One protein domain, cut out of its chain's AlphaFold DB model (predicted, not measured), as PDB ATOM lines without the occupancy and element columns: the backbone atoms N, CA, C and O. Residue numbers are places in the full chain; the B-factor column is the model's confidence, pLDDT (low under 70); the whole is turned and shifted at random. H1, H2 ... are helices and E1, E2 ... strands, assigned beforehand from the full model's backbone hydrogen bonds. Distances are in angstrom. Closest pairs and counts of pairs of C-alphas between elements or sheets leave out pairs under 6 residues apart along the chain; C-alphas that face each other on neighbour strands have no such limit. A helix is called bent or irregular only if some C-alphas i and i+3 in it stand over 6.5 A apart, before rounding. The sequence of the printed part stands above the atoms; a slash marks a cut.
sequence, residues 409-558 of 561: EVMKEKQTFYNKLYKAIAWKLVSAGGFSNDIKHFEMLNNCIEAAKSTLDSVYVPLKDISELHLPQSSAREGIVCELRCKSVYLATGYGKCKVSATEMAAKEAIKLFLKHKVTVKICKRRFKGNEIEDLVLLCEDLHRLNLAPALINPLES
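AT A GLANCE: This is residues 409 to 558 of the 561 residues of the protein "Protein CDKN2AIP-like B" of Callorhinchus milii (UniProt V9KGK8). A three-stranded sheet, E1 E2 E3, has helix H3 covering one face, while a bent hairpin, E4 and E5, lies on the side away from H3 and meets the sheet at E3. The long helix H1 stands at one end of this body, beside E4 and packed on H2, which in turn packs on H3; the long loop of residues 463 to 479 is at the opposite end. The printed part has 150 residues, with three named helices and five named strands in the order H1 H2 E1 E2 E3 H3 E4 E5, a mixed class of helices and strands. Both sheets, E1 E2 E3 and E4 E5, are antiparallel. The whole is compact, with a radius of gyration of the C-alphas of 15.3 A and spans of 42 by 38 by 27 A.

IN THESE COORDINATES: In the larger sheet E1 is residues 457 to 462, 16.9 A long, E2 residues 480 to 486, 19.7 A, and E3 residues 489 to 496, 21.7 A. H3, residues 499 to 512, measures 20.1 A and H2, residues 441 to 451, 15.4 A. H1, residues 409 to 431, measures 33.6 A from C-alpha 409 at (-26.003, -52.471, 47.520) to C-alpha 431 at (-25.554, -20.061, 38.751). E4, residues 519 to 528, is 24.0 A long and bends by 65 degrees at residue 522. E5, residues 531 to 540, is 25.0 A long, bends by 67 degrees at residue 536 and ends at C-alpha 540 at (-37.542, -38.045, 38.807).

HOW THE PARTS SIT: E1 E2 E3 form a meander, each strand the antiparallel neighbour of the one before, joined as hairpins. N 459 and O 483 are 2.9 A apart, and N 482 and O 494 also 2.9 A, within hydrogen-bond range. H3 is on this sheet at a height of 5.3 A, making two layers, a helix on one face of a sheet. It lies over E3 and only just over E2, with 3 of its C-alphas, slantwise to the strands at 52 degrees to E3 on the local plane; the C-alphas of Gly 494 and Ala 506 are closest, 3.8 A apart. H2 touches H3, closest at the C-alphas of Phe 442 and Ala 507, 4.9 A, and is only just about perpendicular to it at 72 degrees. H1 touches H2 with residues 421 to 428 alone, closest at the C-alphas of Ala 424 and Cys 448, 6.1 A, at a steep tilt of 56 degrees, opposite ways. In the hairpin E4 and E5, N 524 and O 535 are 2.9 A apart, within hydrogen-bond range. The closest C-alphas of H1 and E4, Gln 415 and Val 521, are 5.7 A apart; those of E3 and E5, Tyr 490 and Val 537, 4.8 A. E1 and E2 are apart from E4 and E5. Every O i to N i+4 pair is within hydrogen-bond range in H2 and H3, and 18 of 19 are in H1.

THE WHOLE: The two C-alphas farthest apart are those of Glu 409 and Ser 474, 47.5 A. The printed part has no cut, and the link E1 to E2, of 17 residues, is long. Residues 541 to 558 hold no named element. The mean pLDDT of the printed part is 85.6; residues 467 to 477, 542 to 547 and 556 to 558 are under 70.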
ATOM      1  N   GLU A 409     -27.204 -53.217  47.148       78.69
ATOM      2  CA  GLU A 409     -26.003 -52.471  47.520       78.69
ATOM      3  C   GLU A 409     -25.431 -51.667  46.343       78.69
ATOM      4  O   GLU A 409     -25.227 -50.459  46.475       78.69
ATOM      5  N   VAL A 410     -25.297 -52.281  45.160       81.56
ATOM      6  CA  VAL A 410     -24.890 -51.585  43.924       81.56
ATOM      7  C   VAL A 410     -25.911 -50.508  43.533       81.56
ATOM      8  O   VAL A 410     -25.531 -49.411  43.120       81.56
ATOM      9  N   MET A 411     -27.212 -50.764  43.722       84.25
ATOM     10  CA  MET A 411     -28.237 -49.728  43.530       84.25
ATOM     11  C   MET A 411     -28.085 -48.566  44.523       84.25
ATOM     12  O   MET A 411     -28.189 -47.407  44.123       84.25
ATOM     13  N   LYS A 412     -27.784 -48.842  45.797       87.62
ATOM     14  CA  LYS A 412     -27.561 -47.820  46.833       87.62
ATOM     15  C   LYS A 412     -26.305 -46.979  46.570       87.62
ATOM     16  O   LYS A 412     -26.322 -45.770  46.818       87.62
ATOM     17  N   GLU A 413     -25.241 -47.574  46.030       90.44
ATOM     18  CA  GLU A 413     -24.042 -46.848  45.594       90.44
ATOM     19  C   GLU A 413     -24.368 -45.895  44.431       90.44
ATOM     20  O   GLU A 413     -24.141 -44.685  44.537       90.44
ATOM     21  N   LYS A 414     -25.004 -46.408  43.364       91.94
ATOM     22  CA  LYS A 414     -25.438 -45.601  42.209       91.94
ATOM     23  C   LYS A 414     -26.386 -44.475  42.641       91.94
ATOM     24  O   LYS A 414     -26.159 -43.322  42.283       91.94
ATOM     25  N   GLN A 415     -27.374 -44.757  43.491       94.44
ATOM     26  CA  GLN A 415     -28.260 -43.743  44.080       94.44
ATOM     27  C   GLN A 415     -27.481 -42.657  44.841       94.44
ATOM     28  O   GLN A 415     -27.790 -41.471  44.732       94.44
ATOM     29  N   THR A 416     -26.444 -43.035  45.591       93.94
ATOM     30  CA  THR A 416     -25.605 -42.087  46.343       93.94
ATOM     31  C   THR A 416     -24.774 -41.195  45.416       93.94
ATOM     32  O   THR A 416     -24.577 -40.016  45.719       93.94
ATOM     33  N   PHE A 417     -24.327 -41.712  44.266       95.56
ATOM     34  CA  PHE A 417     -23.716 -40.910  43.202       95.56
ATOM     35  C   PHE A 417     -24.723 -39.920  42.592       95.56
ATOM     36  O   PHE A 417     -24.446 -38.720  42.561       95.56
ATOM     37  N   TYR A 418     -25.922 -40.368  42.210       95.25
ATOM     38  CA  TYR A 418     -26.937 -39.482  41.625       95.25
ATOM     39  C   TYR A 418     -27.467 -38.419  42.593       95.25
ATOM     40  O   TYR A 418     -27.696 -37.286  42.178       95.25
ATOM     41  N   ASN A 419     -27.537 -38.711  43.894       93.75
ATOM     42  CA  ASN A 419     -27.843 -37.714  44.927       93.75
ATOM     43  C   ASN A 419     -26.783 -36.597  45.026       93.75
ATOM     44  O   ASN A 419     -27.104 -35.481  45.439       93.75
ATOM     45  N   LYS A 420     -25.520 -36.876  44.668       94.62
ATOM     46  CA  LYS A 420     -24.452 -35.862  44.574       94.62
ATOM     47  C   LYS A 420     -24.535 -35.099  43.250       94.62
ATOM     48  O   LYS A 420     -24.460 -33.873  43.266       94.62
ATOM     49  N   LEU A 421     -24.753 -35.806  42.139       95.50
ATOM     50  CA  LEU A 421     -24.894 -35.207  40.808       95.50
ATOM     51  C   LEU A 421     -26.090 -34.244  40.735       95.50
ATOM     52  O   LEU A 421     -25.937 -33.135  40.234       95.50
ATOM     53  N   TYR A 422     -27.232 -34.608  41.330       94.81
ATOM     54  CA  TYR A 422     -28.402 -33.735  41.488       94.81
ATOM     55  C   TYR A 422     -28.040 -32.393  42.124       94.81
ATOM     56  O   TYR A 422     -28.393 -31.344  41.594       94.81
ATOM     57  N   LYS A 423     -27.276 -32.411  43.226       93.62
ATOM     58  CA  LYS A 423     -26.828 -31.175  43.876       93.62
ATOM     59  C   LYS A 423     -25.919 -30.363  42.953       93.62
ATOM     60  O   LYS A 423     -26.125 -29.164  42.837       93.62
ATOM     61  N   ALA A 424     -24.948 -30.995  42.293       95.19
ATOM     62  CA  ALA A 424     -24.029 -30.306  41.384       95.19
ATOM     63  C   ALA A 424     -24.761 -29.623  40.211       95.19
ATOM     64  O   ALA A 424     -24.502 -28.453  39.930       95.19
ATOM     65  N   ILE A 425     -25.717 -30.321  39.587       94.75
ATOM     66  CA  ILE A 425     -26.546 -29.785  38.499       94.75
ATOM     67  C   ILE A 425     -27.443 -28.653  39.014       94.75
ATOM     68  O   ILE A 425     -27.455 -27.585  38.411       94.75
ATOM     69  N   ALA A 426     -28.127 -28.828  40.151       93.00
ATOM     70  CA  ALA A 426     -28.978 -27.788  40.735       93.00
ATOM     71  C   ALA A 426     -28.192 -26.504  41.074       93.00
ATOM     72  O   ALA A 426     -28.626 -25.412  40.713       93.00
ATOM     73  N   TRP A 427     -27.003 -26.622  41.680       93.12
ATOM     74  CA  TRP A 427     -26.109 -25.478  41.913       93.12
ATOM     75  C   TRP A 427     -25.721 -24.779  40.605       93.12
ATOM     76  O   TRP A 427     -25.789 -23.554  40.525       93.12
ATOM     77  N   LYS A 428     -25.359 -25.541  39.562       94.06
ATOM     78  CA  LYS A 428     -25.012 -24.984  38.246       94.06
ATOM     79  C   LYS A 428     -26.194 -24.305  37.549       94.06
ATOM     80  O   LYS A 428     -25.973 -23.267  36.936       94.06
ATOM     81  N   LEU A 429     -27.419 -24.825  37.680       93.31
ATOM     82  CA  LEU A 429     -28.630 -24.186  37.145       93.31
ATOM     83  C   LEU A 429     -28.886 -22.845  37.839       93.31
ATOM     84  O   LEU A 429     -29.097 -21.844  37.166       93.31
ATOM     85  N   VAL A 430     -28.791 -22.795  39.172       92.12
ATOM     86  CA  VAL A 430     -28.927 -21.537  39.929       92.12
ATOM     87  C   VAL A 430     -27.868 -20.517  39.491       92.12
ATOM     88  O   VAL A 430     -28.204 -19.362  39.249       92.12
ATOM     89  N   SER A 431     -26.610 -20.936  39.295       92.50
ATOM     90  CA  SER A 431     -25.554 -20.061  38.751       92.50
ATOM     91  C   SER A 431     -25.778 -19.615  37.297       92.50
ATOM     92  O   SER A 431     -25.176 -18.631  36.883       92.50
ATOM     93  N   ALA A 432     -26.605 -20.324  36.525       91.12
ATOM     94  CA  ALA A 432     -26.923 -20.016  35.128       91.12
ATOM     95  C   ALA A 432     -28.235 -19.222  34.953       91.12
ATOM     96  O   ALA A 432     -28.654 -18.986  33.824       91.12
ATOM     97  N   GLY A 433     -28.897 -18.819  36.046       91.00
ATOM     98  CA  GLY A 433     -30.192 -18.126  36.003       91.00
ATOM     99  C   GLY A 433     -31.412 -19.048  35.871       91.00
ATOM    100  O   GLY A 433     -32.520 -18.567  35.649       91.00
ATOM    101  N   GLY A 434     -31.237 -20.364  36.031       90.19
ATOM    102  CA  GLY A 434     -32.297 -21.371  35.964       90.19
ATOM    103  C   GLY A 434     -32.074 -22.393  34.848       90.19
ATOM    104  O   GLY A 434     -30.948 -22.788  34.560       90.19
ATOM    105  N   PHE A 435     -33.170 -22.850  34.240       92.94
ATOM    106  CA  PHE A 435     -33.174 -23.719  33.061       92.94
ATOM    107  C   PHE A 435     -33.773 -22.939  31.887       92.94
ATOM    108  O   PHE A 435     -34.948 -22.574  31.933       92.94
ATOM    109  N   SER A 436     -32.978 -22.688  30.846       92.06
ATOM    110  CA  SER A 436     -33.397 -21.994  29.623       92.06
ATOM    111  C   SER A 436     -32.928 -22.751  28.377       92.06
ATOM    112  O   SER A 436     -32.149 -23.698  28.464       92.06
ATOM    113  N   ASN A 437     -33.408 -22.349  27.198       90.69
ATOM    114  CA  ASN A 437     -33.014 -22.983  25.936       90.69
ATOM    115  C   ASN A 437     -31.584 -22.620  25.493       90.69
ATOM    116  O   ASN A 437     -31.032 -23.305  24.639       90.69
ATOM    117  N   ASP A 438     -31.021 -21.559  26.069       89.25
ATOM    118  CA  ASP A 438     -29.778 -20.891  25.658       89.25
ATOM    119  C   ASP A 438     -28.544 -21.454  26.385       89.25
ATOM    120  O   ASP A 438     -27.402 -21.239  25.976       89.25
ATOM    121  N   ILE A 439     -28.774 -22.206  27.466       92.00
ATOM    122  CA  ILE A 439     -27.750 -22.983  28.164       92.00
ATOM    123  C   ILE A 439     -27.328 -24.159  27.274       92.00
ATOM    124  O   ILE A 439     -28.165 -24.870  26.725       92.00
ATOM    125  N   LYS A 440     -26.019 -24.423  27.187       94.56
ATOM    126  CA  LYS A 440     -25.489 -25.655  26.586       94.56
ATOM    127  C   LYS A 440     -25.671 -26.826  27.556       94.56
ATOM    128  O   LYS A 440     -24.875 -27.009  28.481       94.56
ATOM    129  N   HIS A 441     -26.711 -27.622  27.352       96.50
ATOM    130  CA  HIS A 441     -27.116 -28.694  28.254       96.50
ATOM    131  C   HIS A 441     -26.076 -29.814  28.302       96.50
ATOM    132  O   HIS A 441     -25.762 -30.299  29.389       96.50
ATOM    133  N   PHE A 442     -25.498 -30.204  27.161       96.88
ATOM    134  CA  PHE A 442     -24.477 -31.250  27.120       96.88
ATOM    135  C   PHE A 442     -23.190 -30.830  27.828       96.88
ATOM    136  O   PHE A 442     -22.698 -31.571  28.677       96.88
ATOM    137  N   GLU A 443     -22.674 -29.632  27.538       96.06
ATOM    138  CA  GLU A 443     -21.452 -29.115  28.171       96.06
ATOM    139  C   GLU A 443     -21.637 -29.013  29.694       96.06
ATOM    140  O   GLU A 443     -20.807 -29.493  30.466       96.06
ATOM    141  N   MET A 444     -22.778 -28.483  30.145       96.12
ATOM    142  CA  MET A 444     -23.117 -28.399  31.563       96.12
ATOM    143  C   MET A 444     -23.251 -29.775  32.239       96.12
ATOM    144  O   MET A 444     -22.707 -29.970  33.330       96.12
ATOM    145  N   LEU A 445     -23.962 -30.723  31.619       96.75
ATOM    146  CA  LEU A 445     -24.162 -32.071  32.157       96.75
ATOM    147  C   LEU A 445     -22.834 -32.834  32.250       96.75
ATOM    148  O   LEU A 445     -22.530 -33.406  33.298       96.75
ATOM    149  N   ASN A 446     -22.032 -32.796  31.184       96.88
ATOM    150  CA  ASN A 446     -20.734 -33.457  31.118       96.88
ATOM    151  C   ASN A 446     -19.780 -32.906  32.189       96.88
ATOM    152  O   ASN A 446     -19.265 -33.674  32.998       96.88
ATOM    153  N   ASN A 447     -19.661 -31.577  32.302       96.56
ATOM    154  CA  ASN A 447     -18.838 -30.925  33.327       96.56
ATOM    155  C   ASN A 447     -19.245 -31.321  34.764       96.56
ATOM    156  O   ASN A 447     -18.389 -31.444  35.642       96.56
ATOM    157  N   CYS A 448     -20.538 -31.549  35.032       96.69
ATOM    158  CA  CYS A 448     -21.005 -32.029  36.341       96.69
ATOM    159  C   CYS A 448     -20.654 -33.506  36.599       96.69
ATOM    160  O   CYS A 448     -20.371 -33.882  37.739       96.69
ATOM    161  N   ILE A 449     -20.670 -34.340  35.557       96.31
ATOM    162  CA  ILE A 449     -20.357 -35.775  35.619       96.31
ATOM    163  C   ILE A 449     -18.842 -36.003  35.765       96.31
ATOM    164  O   ILE A 449     -18.424 -36.791  36.619       96.31
ATOM    165  N   GLU A 450     -18.021 -35.246  35.035       96.00
ATOM    166  CA  GLU A 450     -16.557 -35.256  35.146       96.00
ATOM    167  C   GLU A 450     -16.086 -34.755  36.519       96.00
ATOM    168  O   GLU A 450     -15.269 -35.408  37.173       96.00
ATOM    169  N   ALA A 451     -16.670 -33.663  37.031       95.38
ATOM    170  CA  ALA A 451     -16.412 -33.184  38.394       95.38
ATOM    171  C   ALA A 451     -16.798 -34.222  39.472       95.38
ATOM    172  O   ALA A 451     -16.181 -34.279  40.538       95.38
ATOM    173  N   ALA A 452     -17.777 -35.088  39.184       92.69
ATOM    174  CA  ALA A 452     -18.154 -36.227  40.021       92.69
ATOM    175  C   ALA A 452     -17.281 -37.488  39.801       92.69
ATOM    176  O   ALA A 452     -17.595 -38.548  40.352       92.69
ATOM    177  N   LYS A 453     -16.178 -37.373  39.040       93.31
ATOM    178  CA  LYS A 453     -15.230 -38.442  38.671       93.31
ATOM    179  C   LYS A 453     -15.914 -39.634  37.992       93.31
ATOM    180  O   LYS A 453     -15.813 -40.775  38.445       93.31
ATOM    181  N   SER A 454     -16.644 -39.348  36.920       94.12
ATOM    182  CA  SER A 454     -17.328 -40.333  36.082       94.12
ATOM    183  C   SER A 454     -17.325 -39.886  34.617       94.12
ATOM    184  O   SER A 454     -17.087 -38.716  34.336       94.12
ATOM    185  N   THR A 455     -17.611 -40.803  33.692       94.00
ATOM    186  CA  THR A 455     -17.834 -40.514  32.264       94.00
ATOM    187  C   THR A 455     -19.322 -40.405  31.934       94.00
ATOM    188  O   THR A 455     -20.172 -40.909  32.679       94.00
ATOM    189  N   LEU A 456     -19.626 -39.742  30.815       94.94
ATOM    190  CA  LEU A 456     -20.939 -39.698  30.169       94.94
ATOM    191  C   LEU A 456     -20.867 -40.513  28.868       94.94
ATOM    192  O   LEU A 456     -20.203 -40.126  27.908       94.94
ATOM    193  N   ASP A 457     -21.547 -41.652  28.842       94.12
ATOM    194  CA  ASP A 457     -21.486 -42.614  27.747       94.12
ATOM    195  C   ASP A 457     -22.595 -42.289  26.729       94.12
ATOM    196  O   ASP A 457     -23.769 -42.187  27.090       94.12
ATOM    197  N   SER A 458     -22.241 -42.107  25.452       94.31
ATOM    198  CA  SER A 458     -23.184 -41.723  24.385       94.31
ATOM    199  C   SER A 458     -23.321 -42.826  23.334       94.31
ATOM    200  O   SER A 458     -22.394 -43.073  22.561       94.31
ATOM    201  N   VAL A 459     -24.488 -43.472  23.271       93.44
ATOM    202  CA  VAL A 459     -24.814 -44.496  22.263       93.44
ATOM    203  C   VAL A 459     -25.584 -43.841  21.119       93.44
ATOM    204  O   VAL A 459     -26.558 -43.136  21.361       93.44
ATOM    205  N   TYR A 460     -25.166 -44.076  19.873       92.50
ATOM    206  CA  TYR A 460     -25.775 -43.477  18.680       92.50
ATOM    207  C   TYR A 460     -26.331 -44.554  17.752       92.50
ATOM    208  O   TYR A 460     -25.594 -45.460  17.363       92.50
ATOM    209  N   VAL A 461     -27.592 -44.412  17.342       89.88
ATOM    210  CA  VAL A 461     -28.251 -45.298  16.367       89.88
ATOM    211  C   VAL A 461     -28.948 -44.441  15.301       89.88
ATOM    212  O   VAL A 461     -29.624 -43.472  15.656       89.88
ATOM    213  N   PRO A 462     -28.793 -44.730  13.994       88.38
ATOM    214  CA  PRO A 462     -29.553 -44.048  12.948       88.38
ATOM    215  C   PRO A 462     -31.058 -44.296  13.107       88.38
ATOM    216  O   PRO A 462     -31.488 -45.426  13.320       88.38
ATOM    217  N   LEU A 463     -31.878 -43.256  12.953       82.19
ATOM    218  CA  LEU A 463     -33.327 -43.325  13.197       82.19
ATOM    219  C   LEU A 463     -34.036 -44.367  12.306       82.19
ATOM    220  O   LEU A 463     -34.970 -45.031  12.744       82.19
ATOM    221  N   LYS A 464     -33.533 -44.562  11.082       79.25
ATOM    222  CA  LYS A 464     -33.960 -45.603  10.130       79.25
ATOM    223  C   LYS A 464     -33.805 -47.051  10.628       79.25
ATOM    224  O   LYS A 464     -34.467 -47.928  10.083       79.25
ATOM    225  N   ASP A 465     -32.950 -47.297  11.622       74.94
ATOM    226  CA  ASP A 465     -32.620 -48.638  12.118       74.94
ATOM    227  C   ASP A 465     -33.453 -49.003  13.375       74.94
ATOM    228  O   ASP A 465     -33.297 -50.089  13.934       74.94
ATOM    229  N   ILE A 466     -34.359 -48.113  13.819       71.88
ATOM    230  CA  ILE A 466     -35.213 -48.282  15.008       71.88
ATOM    231  C   ILE A 466     -36.681 -48.450  14.585       71.88
ATOM    232  O   ILE A 466     -37.516 -47.563  14.763       71.88
ATOM    233  N   SER A 467     -37.017 -49.631  14.064       58.78
ATOM    234  CA  SER A 467     -38.376 -49.992  13.615       58.78
ATOM    235  C   SER A 467     -39.451 -49.996  14.719       58.78
ATOM    236  O   SER A 467     -40.622 -50.211  14.426       58.78
ATOM    237  N   GLU A 468     -39.068 -49.801  15.985       57.94
ATOM    238  CA  GLU A 468     -39.967 -49.786  17.150       57.94
ATOM    239  C   GLU A 468     -40.539 -48.397  17.478       57.94
ATOM    240  O   GLU A 468     -41.459 -48.294  18.291       57.94
ATOM    241  N   LEU A 469     -40.023 -47.323  16.867       53.38
ATOM    242  CA  LEU A 469     -40.653 -46.008  16.958       53.38
ATOM    243  C   LEU A 469     -41.709 -45.844  15.858       53.38
ATOM    244  O   LEU A 469     -41.385 -45.728  14.678       53.38
ATOM    245  N   HIS A 470     -42.973 -45.742  16.269       48.31
ATOM    246  CA  HIS A 470     -44.090 -45.345  15.408       48.31
ATOM    247  C   HIS A 470     -44.011 -43.845  15.054       48.31
ATOM    248  O   HIS A 470     -44.782 -43.034  15.567       48.31
ATOM    249  N   LEU A 471     -43.061 -43.460  14.198       53.12
ATOM    250  CA  LEU A 471     -43.027 -42.122  13.599       53.12
ATOM    251  C   LEU A 471     -44.071 -41.996  12.472       53.12
ATOM    252  O   LEU A 471     -44.289 -42.963  11.738       53.12
ATOM    253  N   PRO A 472     -44.673 -40.807  12.267       42.50
ATOM    254  CA  PRO A 472     -45.493 -40.530  11.092       42.50
ATOM    255  C   PRO A 472     -44.719 -40.722   9.779       42.50
ATOM    256  O   PRO A 472     -43.558 -40.334   9.652       42.50
ATOM    257  N   GLN A 473     -45.398 -41.272   8.771       47.03
ATOM    258  CA  GLN A 473     -44.813 -41.692   7.488       47.03
ATOM    259  C   GLN A 473     -44.272 -40.531   6.614       47.03
ATOM    260  O   GLN A 473     -43.650 -40.773   5.583       47.03
ATOM    261  N   SER A 474     -44.517 -39.272   6.994       48.06
ATOM    262  CA  SER A 474     -44.348 -38.075   6.157       48.06
ATOM    263  C   SER A 474     -42.960 -37.414   6.181       48.06
ATOM    264  O   SER A 474     -42.721 -36.515   5.379       48.06
ATOM    265  N   SER A 475     -42.022 -37.848   7.033       49.00
ATOM    266  CA  SER A 475     -40.631 -37.357   7.015       49.00
ATOM    267  C   SER A 475     -39.629 -38.515   6.999       49.00
ATOM    268  O   SER A 475     -39.289 -39.091   8.036       49.00
ATOM    269  N   ALA A 476     -39.164 -38.888   5.807       50.22
ATOM    270  CA  ALA A 476     -38.386 -40.104   5.615       50.22
ATOM    271  C   ALA A 476     -36.943 -40.024   6.165       50.22
ATOM    272  O   ALA A 476     -36.040 -39.481   5.539       50.22
ATOM    273  N   ARG A 477     -36.721 -40.743   7.272       58.28
ATOM    274  CA  ARG A 477     -35.529 -41.583   7.538       58.28
ATOM    275  C   ARG A 477     -34.148 -40.942   7.745       58.28
ATOM    276  O   ARG A 477     -33.234 -41.701   8.071       58.28
ATOM    277  N   GLU A 478     -33.966 -39.626   7.659       71.56
ATOM    278  CA  GLU A 478     -32.664 -39.006   7.964       71.56
ATOM    279  C   GLU A 478     -32.623 -38.346   9.355       71.56
ATOM    280  O   GLU A 478     -33.251 -37.321   9.620       71.56
ATOM    281  N   GLY A 479     -31.879 -38.974  10.269       83.25
ATOM    282  CA  GLY A 479     -31.720 -38.542  11.654       83.25
ATOM    283  C   GLY A 479     -30.926 -39.548  12.486       83.25
ATOM    284  O   GLY A 479     -30.769 -40.714  12.113       83.25
ATOM    285  N   ILE A 480     -30.426 -39.095  13.633       90.44
ATOM    286  CA  ILE A 480     -29.673 -39.886  14.608       90.44
ATOM    287  C   ILE A 480     -30.385 -39.793  15.956       90.44
ATOM    288  O   ILE A 480     -30.816 -38.718  16.376       90.44
ATOM    289  N   VAL A 481     -30.476 -40.928  16.639       92.38
ATOM    290  CA  VAL A 481     -30.938 -41.028  18.020       92.38
ATOM    291  C   VAL A 481     -29.723 -41.225  18.918       92.38
ATOM    292  O   VAL A 481     -28.847 -42.037  18.609       92.38
ATOM    293  N   CYS A 482     -29.650 -40.461  20.006       94.12
ATOM    294  CA  CYS A 482     -28.611 -40.568  21.022       94.12
ATOM    295  C   CYS A 482     -29.227 -41.013  22.349       94.12
ATOM    296  O   CYS A 482     -30.140 -40.361  22.849       94.12
ATOM    297  N   GLU A 483     -28.721 -42.098  22.927       94.81
ATOM    298  CA  GLU A 483     -29.010 -42.516  24.299       94.81
ATOM    299  C   GLU A 483     -27.818 -42.150  25.189       94.81
ATOM    300  O   GLU A 483     -26.688 -42.568  24.921       94.81
ATOM    301  N   LEU A 484     -28.078 -41.385  26.252       96.12
ATOM    302  CA  LEU A 484     -27.081 -41.034  27.260       96.12
ATOM    303  C   LEU A 484     -27.165 -41.976  28.462       96.12
ATOM    304  O   LEU A 484     -28.231 -42.161  29.059       96.12
ATOM    305  N   ARG A 485     -26.010 -42.516  28.856       94.88
ATOM    306  CA  ARG A 485     -25.814 -43.298  30.081       94.88
ATOM    307  C   ARG A 485     -24.702 -42.702  30.932       94.88
ATOM    308  O   ARG A 485     -23.810 -42.027  30.436       94.88
ATOM    309  N   CYS A 486     -24.730 -42.970  32.228       94.44
ATOM    310  CA  CYS A 486     -23.594 -42.718  33.108       94.44
ATOM    311  C   CYS A 486     -23.529 -43.848  34.142       94.44
ATOM    312  O   CYS A 486     -24.555 -44.261  34.682       94.44
ATOM    313  N   LYS A 487     -22.342 -44.425  34.375       91.50
ATOM    314  CA  LYS A 487     -22.165 -45.623  35.228       91.50
ATOM    315  C   LYS A 487     -23.165 -46.748  34.895       91.50
ATOM    316  O   LYS A 487     -23.761 -47.346  35.800       91.50
ATOM    317  N   SER A 488     -23.371 -46.994  33.599       90.31
ATOM    318  CA  SER A 488     -24.344 -47.946  33.028       90.31
ATOM    319  C   SER A 488     -25.834 -47.607  33.224       90.31
ATOM    320  O   SER A 488     -26.671 -48.307  32.661       90.31
ATOM    321  N   VAL A 489     -26.190 -46.550  33.966       93.12
ATOM    322  CA  VAL A 489     -27.583 -46.116  34.179       93.12
ATOM    323  C   VAL A 489     -28.027 -45.211  33.032       93.12
ATOM    324  O   VAL A 489     -27.345 -44.236  32.714       93.12
ATOM    325  N   TYR A 490     -29.170 -45.518  32.425       94.50
ATOM    326  CA  TYR A 490     -29.838 -44.696  31.419       94.50
ATOM    327  C   TYR A 490     -30.356 -43.379  32.013       94.50
ATOM    328  O   TYR A 490     -31.015 -43.370  33.058       94.50
ATOM    329  N   LEU A 491     -30.050 -42.275  31.325       94.38
ATOM    330  CA  LEU A 491     -30.471 -40.919  31.675       94.38
ATOM    331  C   LEU A 491     -31.632 -40.460  30.789       94.38
ATOM    332  O   LEU A 491     -32.719 -40.191  31.287       94.38
ATOM    333  N   ALA A 492     -31.396 -40.359  29.479       94.25
ATOM    334  CA  ALA A 492     -32.373 -39.875  28.510       94.25
ATOM    335  C   ALA A 492     -31.999 -40.270  27.073       94.25
ATOM    336  O   ALA A 492     -30.834 -40.555  26.773       94.25
ATOM    337  N   THR A 493     -32.992 -40.222  26.183       93.56
ATOM    338  CA  THR A 493     -32.838 -40.390  24.734       93.56
ATOM    339  C   THR A 493     -33.223 -39.094  24.025       93.56
ATOM    340  O   THR A 493     -34.288 -38.539  24.289       93.56
ATOM    341  N   GLY A 494     -32.376 -38.628  23.107       92.94
ATOM    342  CA  GLY A 494     -32.595 -37.443  22.277       92.94
ATOM    343  C   GLY A 494     -32.523 -37.757  20.784       92.94
ATOM    344  O   GLY A 494     -31.880 -38.718  20.362       92.94
ATOM    345  N   TYR A 495     -33.179 -36.923  19.981       91.69
ATOM    346  CA  TYR A 495     -33.322 -37.084  18.533       91.69
ATOM    347  C   TYR A 495     -32.789 -35.828  17.840       91.69
ATOM    348  O   TYR A 495     -33.045 -34.715  18.297       91.69
ATOM    349  N   GLY A 496     -32.054 -35.985  16.738       91.25
ATOM    350  CA  GLY A 496     -31.505 -34.853  15.992       91.25
ATOM    351  C   GLY A 496     -31.056 -35.220  14.580       91.25
ATOM    352  O   GLY A 496     -30.965 -36.392  14.224       91.25
ATOM    353  N   LYS A 497     -30.751 -34.210  13.760       90.25
ATOM    354  CA  LYS A 497     -30.266 -34.410  12.378       90.25
ATOM    355  C   LYS A 497     -28.811 -34.894  12.323       90.25
ATOM    356  O   LYS A 497     -28.370 -35.438  11.319       90.25
ATOM    357  N   CYS A 498     -28.053 -34.700  13.399       91.69
ATOM    358  CA  CYS A 498     -26.650 -35.089  13.522       91.69
ATOM    359  C   CYS A 498     -26.331 -35.496  14.969       91.69
ATOM    360  O   CYS A 498     -27.123 -35.231  15.873       91.69
ATOM    361  N   LYS A 499     -25.149 -36.088  15.208       94.81
ATOM    362  CA  LYS A 499     -24.733 -36.532  16.553       94.81
ATOM    363  C   LYS A 499     -24.840 -35.409  17.591       94.81
ATOM    364  O   LYS A 499     -25.492 -35.599  18.606       94.81
ATOM    365  N   VAL A 500     -24.291 -34.228  17.291       95.31
ATOM    366  CA  VAL A 500     -24.275 -33.073  18.211       95.31
ATOM    367  C   VAL A 500     -25.690 -32.638  18.611       95.31
ATOM    368  O   VAL A 500     -25.956 -32.464  19.795       95.31
ATOM    369  N   SER A 501     -26.619 -32.521  17.654       94.38
ATOM    370  CA  SER A 501     -28.004 -32.115  17.954       94.38
ATOM    371  C   SER A 501     -28.787 -33.188  18.717       94.38
ATOM    372  O   SER A 501     -29.534 -32.851  19.631       94.38
ATOM    373  N   ALA A 502     -28.579 -34.472  18.404       95.06
ATOM    374  CA  ALA A 502     -29.191 -35.573  19.149       95.06
ATOM    375  C   ALA A 502     -28.681 -35.637  20.602       95.06
ATOM    376  O   ALA A 502     -29.469 -35.844  21.522       95.06
ATOM    377  N   THR A 503     -27.381 -35.413  20.811       96.44
ATOM    378  CA  THR A 503     -26.726 -35.400  22.127       96.44
ATOM    379  C   THR A 503     -27.118 -34.194  22.975       96.44
ATOM    380  O   THR A 503     -27.415 -34.369  24.152       96.44
ATOM    381  N   GLU A 504     -27.179 -32.988  22.402       96.69
ATOM    382  CA  GLU A 504     -27.651 -31.790  23.114       96.69
ATOM    383  C   GLU A 504     -29.122 -31.945  23.530       96.69
ATOM    384  O   GLU A 504     -29.475 -31.657  24.673       96.69
ATOM    385  N   MET A 505     -29.971 -32.507  22.657       95.31
ATOM    386  CA  MET A 505     -31.357 -32.830  23.008       95.31
ATOM    387  C   MET A 505     -31.435 -33.889  24.119       95.31
ATOM    388  O   MET A 505     -32.186 -33.723  25.076       95.31
ATOM    389  N   ALA A 506     -30.626 -34.953  24.049       96.19
ATOM    390  CA  ALA A 506     -30.582 -35.978  25.091       96.19
ATOM    391  C   ALA A 506     -30.110 -35.401  26.439       96.19
ATOM    392  O   ALA A 506     -30.676 -35.720  27.482       96.19
ATOM    393  N   ALA A 507     -29.113 -34.514  26.430       97.25
ATOM    394  CA  ALA A 507     -28.623 -33.849  27.633       97.25
ATOM    395  C   ALA A 507     -29.658 -32.881  28.220       97.25
ATOM    396  O   ALA A 507     -29.802 -32.804  29.440       97.25
ATOM    397  N   LYS A 508     -30.423 -32.191  27.368       95.62
ATOM    398  CA  LYS A 508     -31.545 -31.341  27.775       95.62
ATOM    399  C   LYS A 508     -32.633 -32.139  28.485       95.62
ATOM    400  O   LYS A 508     -33.030 -31.764  29.586       95.62
ATOM    401  N   GLU A 509     -33.068 -33.262  27.913       93.69
ATOM    402  CA  GLU A 509     -34.026 -34.166  28.568       93.69
ATOM    403  C   GLU A 509     -33.456 -34.774  29.863       93.69
ATOM    404  O   GLU A 509     -34.165 -34.851  30.866       93.69
ATOM    405  N   ALA A 510     -32.164 -35.120  29.901       95.12
ATOM    406  CA  ALA A 510     -31.510 -35.597  31.119       95.12
ATOM    407  C   ALA A 510     -31.476 -34.525  32.225       95.12
ATOM    408  O   ALA A 510     -31.776 -34.840  33.375       95.12
ATOM    409  N   ILE A 511     -31.170 -33.259  31.905       94.62
ATOM    410  CA  ILE A 511     -31.175 -32.157  32.884       94.62
ATOM    411  C   ILE A 511     -32.580 -31.927  33.466       94.62
ATOM    412  O   ILE A 511     -32.688 -31.659  34.666       94.62
ATOM    413  N   LYS A 512     -33.660 -32.115  32.685       91.69
ATOM    414  CA  LYS A 512     -35.043 -31.978  33.191       91.69
ATOM    415  C   LYS A 512     -35.339 -32.864  34.407       91.69
ATOM    416  O   LYS A 512     -36.097 -32.449  35.283       91.69
ATOM    417  N   LEU A 513     -34.718 -34.044  34.500       90.81
ATOM    418  CA  LEU A 513     -34.891 -34.967  35.631       90.81
ATOM    419  C   LEU A 513     -34.445 -34.371  36.977       90.81
ATOM    420  O   LEU A 513     -34.924 -34.814  38.017       90.81
ATOM    421  N   PHE A 514     -33.551 -33.379  36.968       91.19
ATOM    422  CA  PHE A 514     -32.954 -32.791  38.171       91.19
ATOM    423  C   PHE A 514     -33.593 -31.451  38.593       91.19
ATOM    424  O   PHE A 514     -33.118 -30.837  39.545       91.19
ATOM    425  N   LEU A 515     -34.642 -30.966  37.908       86.94
ATOM    426  CA  LEU A 515     -35.123 -29.579  38.068       86.94
ATOM    427  C   LEU A 515     -35.890 -29.271  39.362       86.94
ATOM    428  O   LEU A 515     -35.877 -28.122  39.796       86.94
ATOM    429  N   LYS A 516     -36.621 -30.239  39.931       70.06
ATOM    430  CA  LYS A 516     -37.573 -29.971  41.033       70.06
ATOM    431  C   LYS A 516     -37.644 -31.050  42.118       70.06
ATOM    432  O   LYS A 516     -37.794 -30.711  43.287       70.06
ATOM    433  N   HIS A 517     -37.533 -32.326  41.753       77.56
ATOM    434  CA  HIS A 517     -37.715 -33.458  42.670       77.56
ATOM    435  C   HIS A 517     -36.438 -34.295  42.713       77.56
ATOM    436  O   HIS A 517     -35.556 -34.152  41.864       77.56
ATOM    437  N   LYS A 518     -36.316 -35.182  43.703       84.44
ATOM    438  CA  LYS A 518     -35.137 -36.047  43.806       84.44
ATOM    439  C   LYS A 518     -35.124 -37.034  42.642       84.44
ATOM    440  O   LYS A 518     -36.161 -37.528  42.203       84.44
ATOM    441  N   VAL A 519     -33.926 -37.362  42.175       91.38
ATOM    442  CA  VAL A 519     -33.727 -38.446  41.212       91.38
ATOM    443  C   VAL A 519     -33.544 -39.775  41.939       91.38
ATOM    444  O   VAL A 519     -32.891 -39.850  42.978       91.38
ATOM    445  N   THR A 520     -34.103 -40.840  41.379       91.75
ATOM    446  CA  THR A 520     -34.062 -42.202  41.915       91.75
ATOM    447  C   THR A 520     -33.567 -43.171  40.850       91.75
ATOM    448  O   THR A 520     -34.004 -43.100  39.705       91.75
ATOM    449  N   VAL A 521     -32.652 -44.073  41.201       92.38
ATOM    450  CA  VAL A 521     -32.228 -45.165  40.314       92.38
ATOM    451  C   VAL A 521     -33.153 -46.350  40.555       92.38
ATOM    452  O   VAL A 521     -33.255 -46.831  41.683       92.38
ATOM    453  N   LYS A 522     -33.827 -46.828  39.508       89.88
ATOM    454  CA  LYS A 522     -34.701 -48.007  39.567       89.88
ATOM    455  C   LYS A 522     -34.366 -48.964  38.426       89.88
ATOM    456  O   LYS A 522     -33.960 -48.534  37.349       89.88
ATOM    457  N   ILE A 523     -34.562 -50.259  38.659       89.50
ATOM    458  CA  ILE A 523     -34.631 -51.246  37.576       89.50
ATOM    459  C   ILE A 523     -35.980 -51.040  36.888       89.50
ATOM    460  O   ILE A 523     -37.010 -50.946  37.561       89.50
ATOM    461  N   CYS A 524     -35.984 -50.913  35.569       87.81
ATOM    462  CA  CYS A 524     -37.185 -50.704  34.768       87.81
ATOM    463  C   CYS A 524     -37.138 -51.560  33.505       87.81
ATOM    464  O   CYS A 524     -36.072 -51.804  32.943       87.81
ATOM    465  N   LYS A 525     -38.313 -51.979  33.032       88.19
ATOM    466  CA  LYS A 525     -38.445 -52.643  31.736       88.19
ATOM    467  C   LYS A 525     -38.357 -51.617  30.607       88.19
ATOM    468  O   LYS A 525     -39.067 -50.613  30.628       88.19
ATOM    469  N   ARG A 526     -37.516 -51.887  29.610       88.12
ATOM    470  CA  ARG A 526     -37.440 -51.150  28.336       88.12
ATOM    471  C   ARG A 526     -37.557 -52.139  27.182       88.12
ATOM    472  O   ARG A 526     -37.233 -53.313  27.346       88.12
ATOM    473  N   ARG A 527     -38.012 -51.682  26.014       84.69
ATOM    474  CA  ARG A 527     -38.007 -52.512  24.799       84.69
ATOM    475  C   ARG A 527     -36.651 -52.438  24.099       84.69
ATOM    476  O   ARG A 527     -36.065 -51.359  24.036       84.69
ATOM    477  N   PHE A 528     -36.169 -53.567  23.591       85.50
ATOM    478  CA  PHE A 528     -34.960 -53.690  22.779       85.50
ATOM    479  C   PHE A 528     -35.135 -54.815  21.755       85.50
ATOM    480  O   PHE A 528     -35.279 -55.983  22.125       85.50
ATOM    481  N   LYS A 529     -35.114 -54.473  20.462       82.81
ATOM    482  CA  LYS A 529     -35.289 -55.414  19.340       82.81
ATOM    483  C   LYS A 529     -36.550 -56.274  19.514       82.81
ATOM    484  O   LYS A 529     -36.506 -57.494  19.379       82.81
ATOM    485  N   GLY A 530     -37.654 -55.631  19.896       79.62
ATOM    486  CA  GLY A 530     -38.963 -56.243  20.157       79.62
ATOM    487  C   GLY A 530     -39.105 -57.013  21.479       79.62
ATOM    488  O   GLY A 530     -40.204 -57.467  21.787       79.62
ATOM    489  N   ASN A 531     -38.041 -57.149  22.277       81.94
ATOM    490  CA  ASN A 531     -38.055 -57.866  23.556       81.94
ATOM    491  C   ASN A 531     -38.104 -56.888  24.738       81.94
ATOM    492  O   ASN A 531     -37.557 -55.790  24.653       81.94
ATOM    493  N   GLU A 532     -38.706 -57.283  25.863       85.69
ATOM    494  CA  GLU A 532     -38.521 -56.557  27.125       85.69
ATOM    495  C   GLU A 532     -37.180 -56.935  27.762       85.69
ATOM    496  O   GLU A 532     -36.890 -58.115  27.955       85.69
ATOM    497  N   ILE A 533     -36.389 -55.930  28.131       88.56
ATOM    498  CA  ILE A 533     -35.146 -56.072  28.891       88.56
ATOM    499  C   ILE A 533     -35.221 -55.274  30.194       88.56
ATOM    500  O   ILE A 533     -35.893 -54.241  30.263       88.56
ATOM    501  N   GLU A 534     -34.516 -55.738  31.221       89.00
ATOM    502  CA  GLU A 534     -34.314 -54.978  32.455       89.00
ATOM    503  C   GLU A 534     -33.125 -54.024  32.295       89.00
ATOM    504  O   GLU A 534     -32.036 -54.425  31.884       89.00
ATOM    505  N   ASP A 535     -33.341 -52.751  32.616       90.19
ATOM    506  CA  ASP A 535     -32.345 -51.689  32.515       90.19
ATOM    507  C   ASP A 535     -32.329 -50.839  33.793       90.19
ATOM    508  O   ASP A 535     -33.353 -50.672  34.461       90.19
ATOM    509  N   LEU A 536     -31.168 -50.282  34.137       91.62
ATOM    510  CA  LEU A 536     -31.047 -49.316  35.225       91.62
ATOM    511  C   LEU A 536     -31.379 -47.926  34.690       91.62
ATOM    512  O   LEU A 536     -30.689 -47.417  33.812       91.62
ATOM    513  N   VAL A 537     -32.406 -47.296  35.251       92.00
ATOM    514  CA  VAL A 537     -32.956 -46.025  34.772       92.00
ATOM    515  C   VAL A 537     -32.954 -44.984  35.888       92.00
ATOM    516  O   VAL A 537     -33.318 -45.284  37.028       92.00
ATOM    517  N   LEU A 538     -32.568 -43.750  35.555       92.75
ATOM    518  CA  LEU A 538     -32.714 -42.594  36.433       92.75
ATOM    519  C   LEU A 538     -34.100 -41.955  36.257       92.75
ATOM    520  O   LEU A 538     -34.455 -41.530  35.163       92.75
ATOM    521  N   LEU A 539     -34.871 -41.855  37.341       89.62
ATOM    522  CA  LEU A 539     -36.235 -41.322  37.350       89.62
ATOM    523  C   LEU A 539     -36.404 -40.188  38.362       89.62
ATOM    524  O   LEU A 539     -36.070 -40.347  39.536       89.62
ATOM    525  N   CYS A 540     -36.999 -39.081  37.925       86.31
ATOM    526  CA  CYS A 540     -37.542 -38.045  38.807       86.31
ATOM    527  C   CYS A 540     -38.669 -38.643  39.678       86.31
ATOM    528  O   CYS A 540     -39.492 -39.397  39.156       86.31
ATOM    529  N   GLU A 541     -38.695 -38.342  40.983       70.62
ATOM    530  CA  GLU A 541     -39.572 -38.990  41.981       70.62
ATOM    531  C   GLU A 541     -41.067 -38.970  41.595       70.62
ATOM    532  O   GLU A 541     -41.757 -39.969  41.794       70.62
ATOM    533  N   ASP A 542     -41.534 -37.902  40.942       63.78
ATOM    534  CA  ASP A 542     -42.936 -37.705  40.549       63.78
ATOM    535  C   ASP A 542     -43.357 -38.450  39.264       63.78
ATOM    536  O   ASP A 542     -44.556 -38.646  39.033       63.78
ATOM    537  N   LEU A 543     -42.417 -38.929  38.435       59.72
ATOM    538  CA  LEU A 543     -42.727 -39.660  37.195       59.72
ATOM    539  C   LEU A 543     -43.131 -41.116  37.492       59.72
ATOM    540  O   LEU A 543     -42.362 -42.061  37.331       59.72
ATOM    541  N   HIS A 544     -44.382 -41.299  37.919       51.41
ATOM    542  CA  HIS A 544     -44.938 -42.592  38.340       51.41
ATOM    543  C   HIS A 544     -45.402 -43.509  37.190       51.41
ATOM    544  O   HIS A 544     -45.701 -44.680  37.421       51.41
ATOM    545  N   ARG A 545     -45.463 -43.005  35.950       49.00
ATOM    546  CA  ARG A 545     -45.734 -43.788  34.732       49.00
ATOM    547  C   ARG A 545     -44.848 -43.269  33.603       49.00
ATOM    548  O   ARG A 545     -45.072 -42.162  33.127       49.00
ATOM    549  N   LEU A 546     -43.868 -44.058  33.160       58.03
ATOM    550  CA  LEU A 546     -43.051 -43.716  31.995       58.03
ATOM    551  C   LEU A 546     -43.296 -44.688  30.849       58.03
ATOM    552  O   LEU A 546     -42.983 -45.873  30.947       58.03
ATOM    553  N   ASN A 547     -43.725 -44.133  29.719       63.62
ATOM    554  CA  ASN A 547     -43.427 -44.701  28.413       63.62
ATOM    555  C   ASN A 547     -41.931 -44.466  28.143       63.62
ATOM    556  O   ASN A 547     -41.552 -43.484  27.508       63.62
ATOM    557  N   LEU A 548     -41.070 -45.311  28.719       79.19
ATOM    558  CA  LEU A 548     -39.624 -45.220  28.517       79.19
ATOM    559  C   LEU A 548     -39.289 -45.404  27.035       79.19
ATOM    560  O   LEU A 548     -39.797 -46.319  26.388       79.19
ATOM    561  N   ALA A 549     -38.387 -44.566  26.518       82.19
ATOM    562  CA  ALA A 549     -37.843 -44.750  25.179       82.19
ATOM    563  C   ALA A 549     -37.222 -46.159  25.048       82.19
ATOM    564  O   ALA A 549     -36.566 -46.607  26.004       82.19
ATOM    565  N   PRO A 550     -37.374 -46.842  23.894       83.00
ATOM    566  CA  PRO A 550     -36.664 -48.088  23.614       83.00
ATOM    567  C   PRO A 550     -35.168 -47.943  23.895       83.00
ATOM    568  O   PRO A 550     -34.594 -46.868  23.701       83.00
ATOM    569  N   ALA A 551     -34.547 -49.004  24.398       85.75
ATOM    570  CA  ALA A 551     -33.114 -49.018  24.634       85.75
ATOM    571  C   ALA A 551     -32.362 -49.080  23.304       85.75
ATOM    572  O   ALA A 551     -32.744 -49.822  22.399       85.75
ATOM    573  N   LEU A 552     -31.270 -48.324  23.191       85.81
ATOM    574  CA  LEU A 552     -30.380 -48.405  22.024       85.81
ATOM    575  C   LEU A 552     -29.293 -49.483  22.177       85.81
ATOM    576  O   LEU A 552     -28.631 -49.845  21.205       85.81
ATOM    577  N   ILE A 553     -29.113 -50.011  23.389       84.56
ATOM    578  CA  ILE A 553     -28.137 -51.045  23.743       84.56
ATOM    579  C   ILE A 553     -28.743 -51.996  24.782       84.56
ATOM    580  O   ILE A 553     -29.502 -51.565  25.647       84.56
ATOM    581  N   ASN A 554     -28.386 -53.281  24.727       82.75
ATOM    582  CA  ASN A 554     -28.690 -54.226  25.798       82.75
ATOM    583  C   ASN A 554     -27.656 -54.065  26.933       82.75
ATOM    584  O   ASN A 554     -26.467 -54.305  26.695       82.75
ATOM    585  N   PRO A 555     -28.058 -53.706  28.169       72.75
ATOM    586  CA  PRO A 555     -27.139 -53.577  29.299       72.75
ATOM    587  C   PRO A 555     -26.379 -54.874  29.602       72.75
ATOM    588  O   PRO A 555     -25.217 -54.818  30.001       72.75
ATOM    589  N   LEU A 556     -26.996 -56.035  29.357       66.69
ATOM    590  CA  LEU A 556     -26.396 -57.351  29.596       66.69
ATOM    591  C   LEU A 556     -25.270 -57.667  28.589       66.69
ATOM    592  O   LEU A 556     -24.277 -58.287  28.955       66.69
ATOM    593  N   GLU A 557     -25.381 -57.185  27.347       62.00
ATOM    594  CA  GLU A 557     -24.323 -57.283  26.322       62.00
ATOM    595  C   GLU A 557     -23.187 -56.267  26.560       62.00
ATOM    596  O   GLU A 557     -22.081 -56.442  26.052       62.00
ATOM    597  N   SER A 558     -23.427 -55.208  27.346       53.81
ATOM    598  CA  SER A 558     -22.448 -54.129  27.563       53.81
ATOM    599  C   SER A 558     -21.283 -54.487  28.499       53.81
ATOM    600  O   SER A 558     -20.321 -53.729  28.586       53.81
TER     601      SER A 558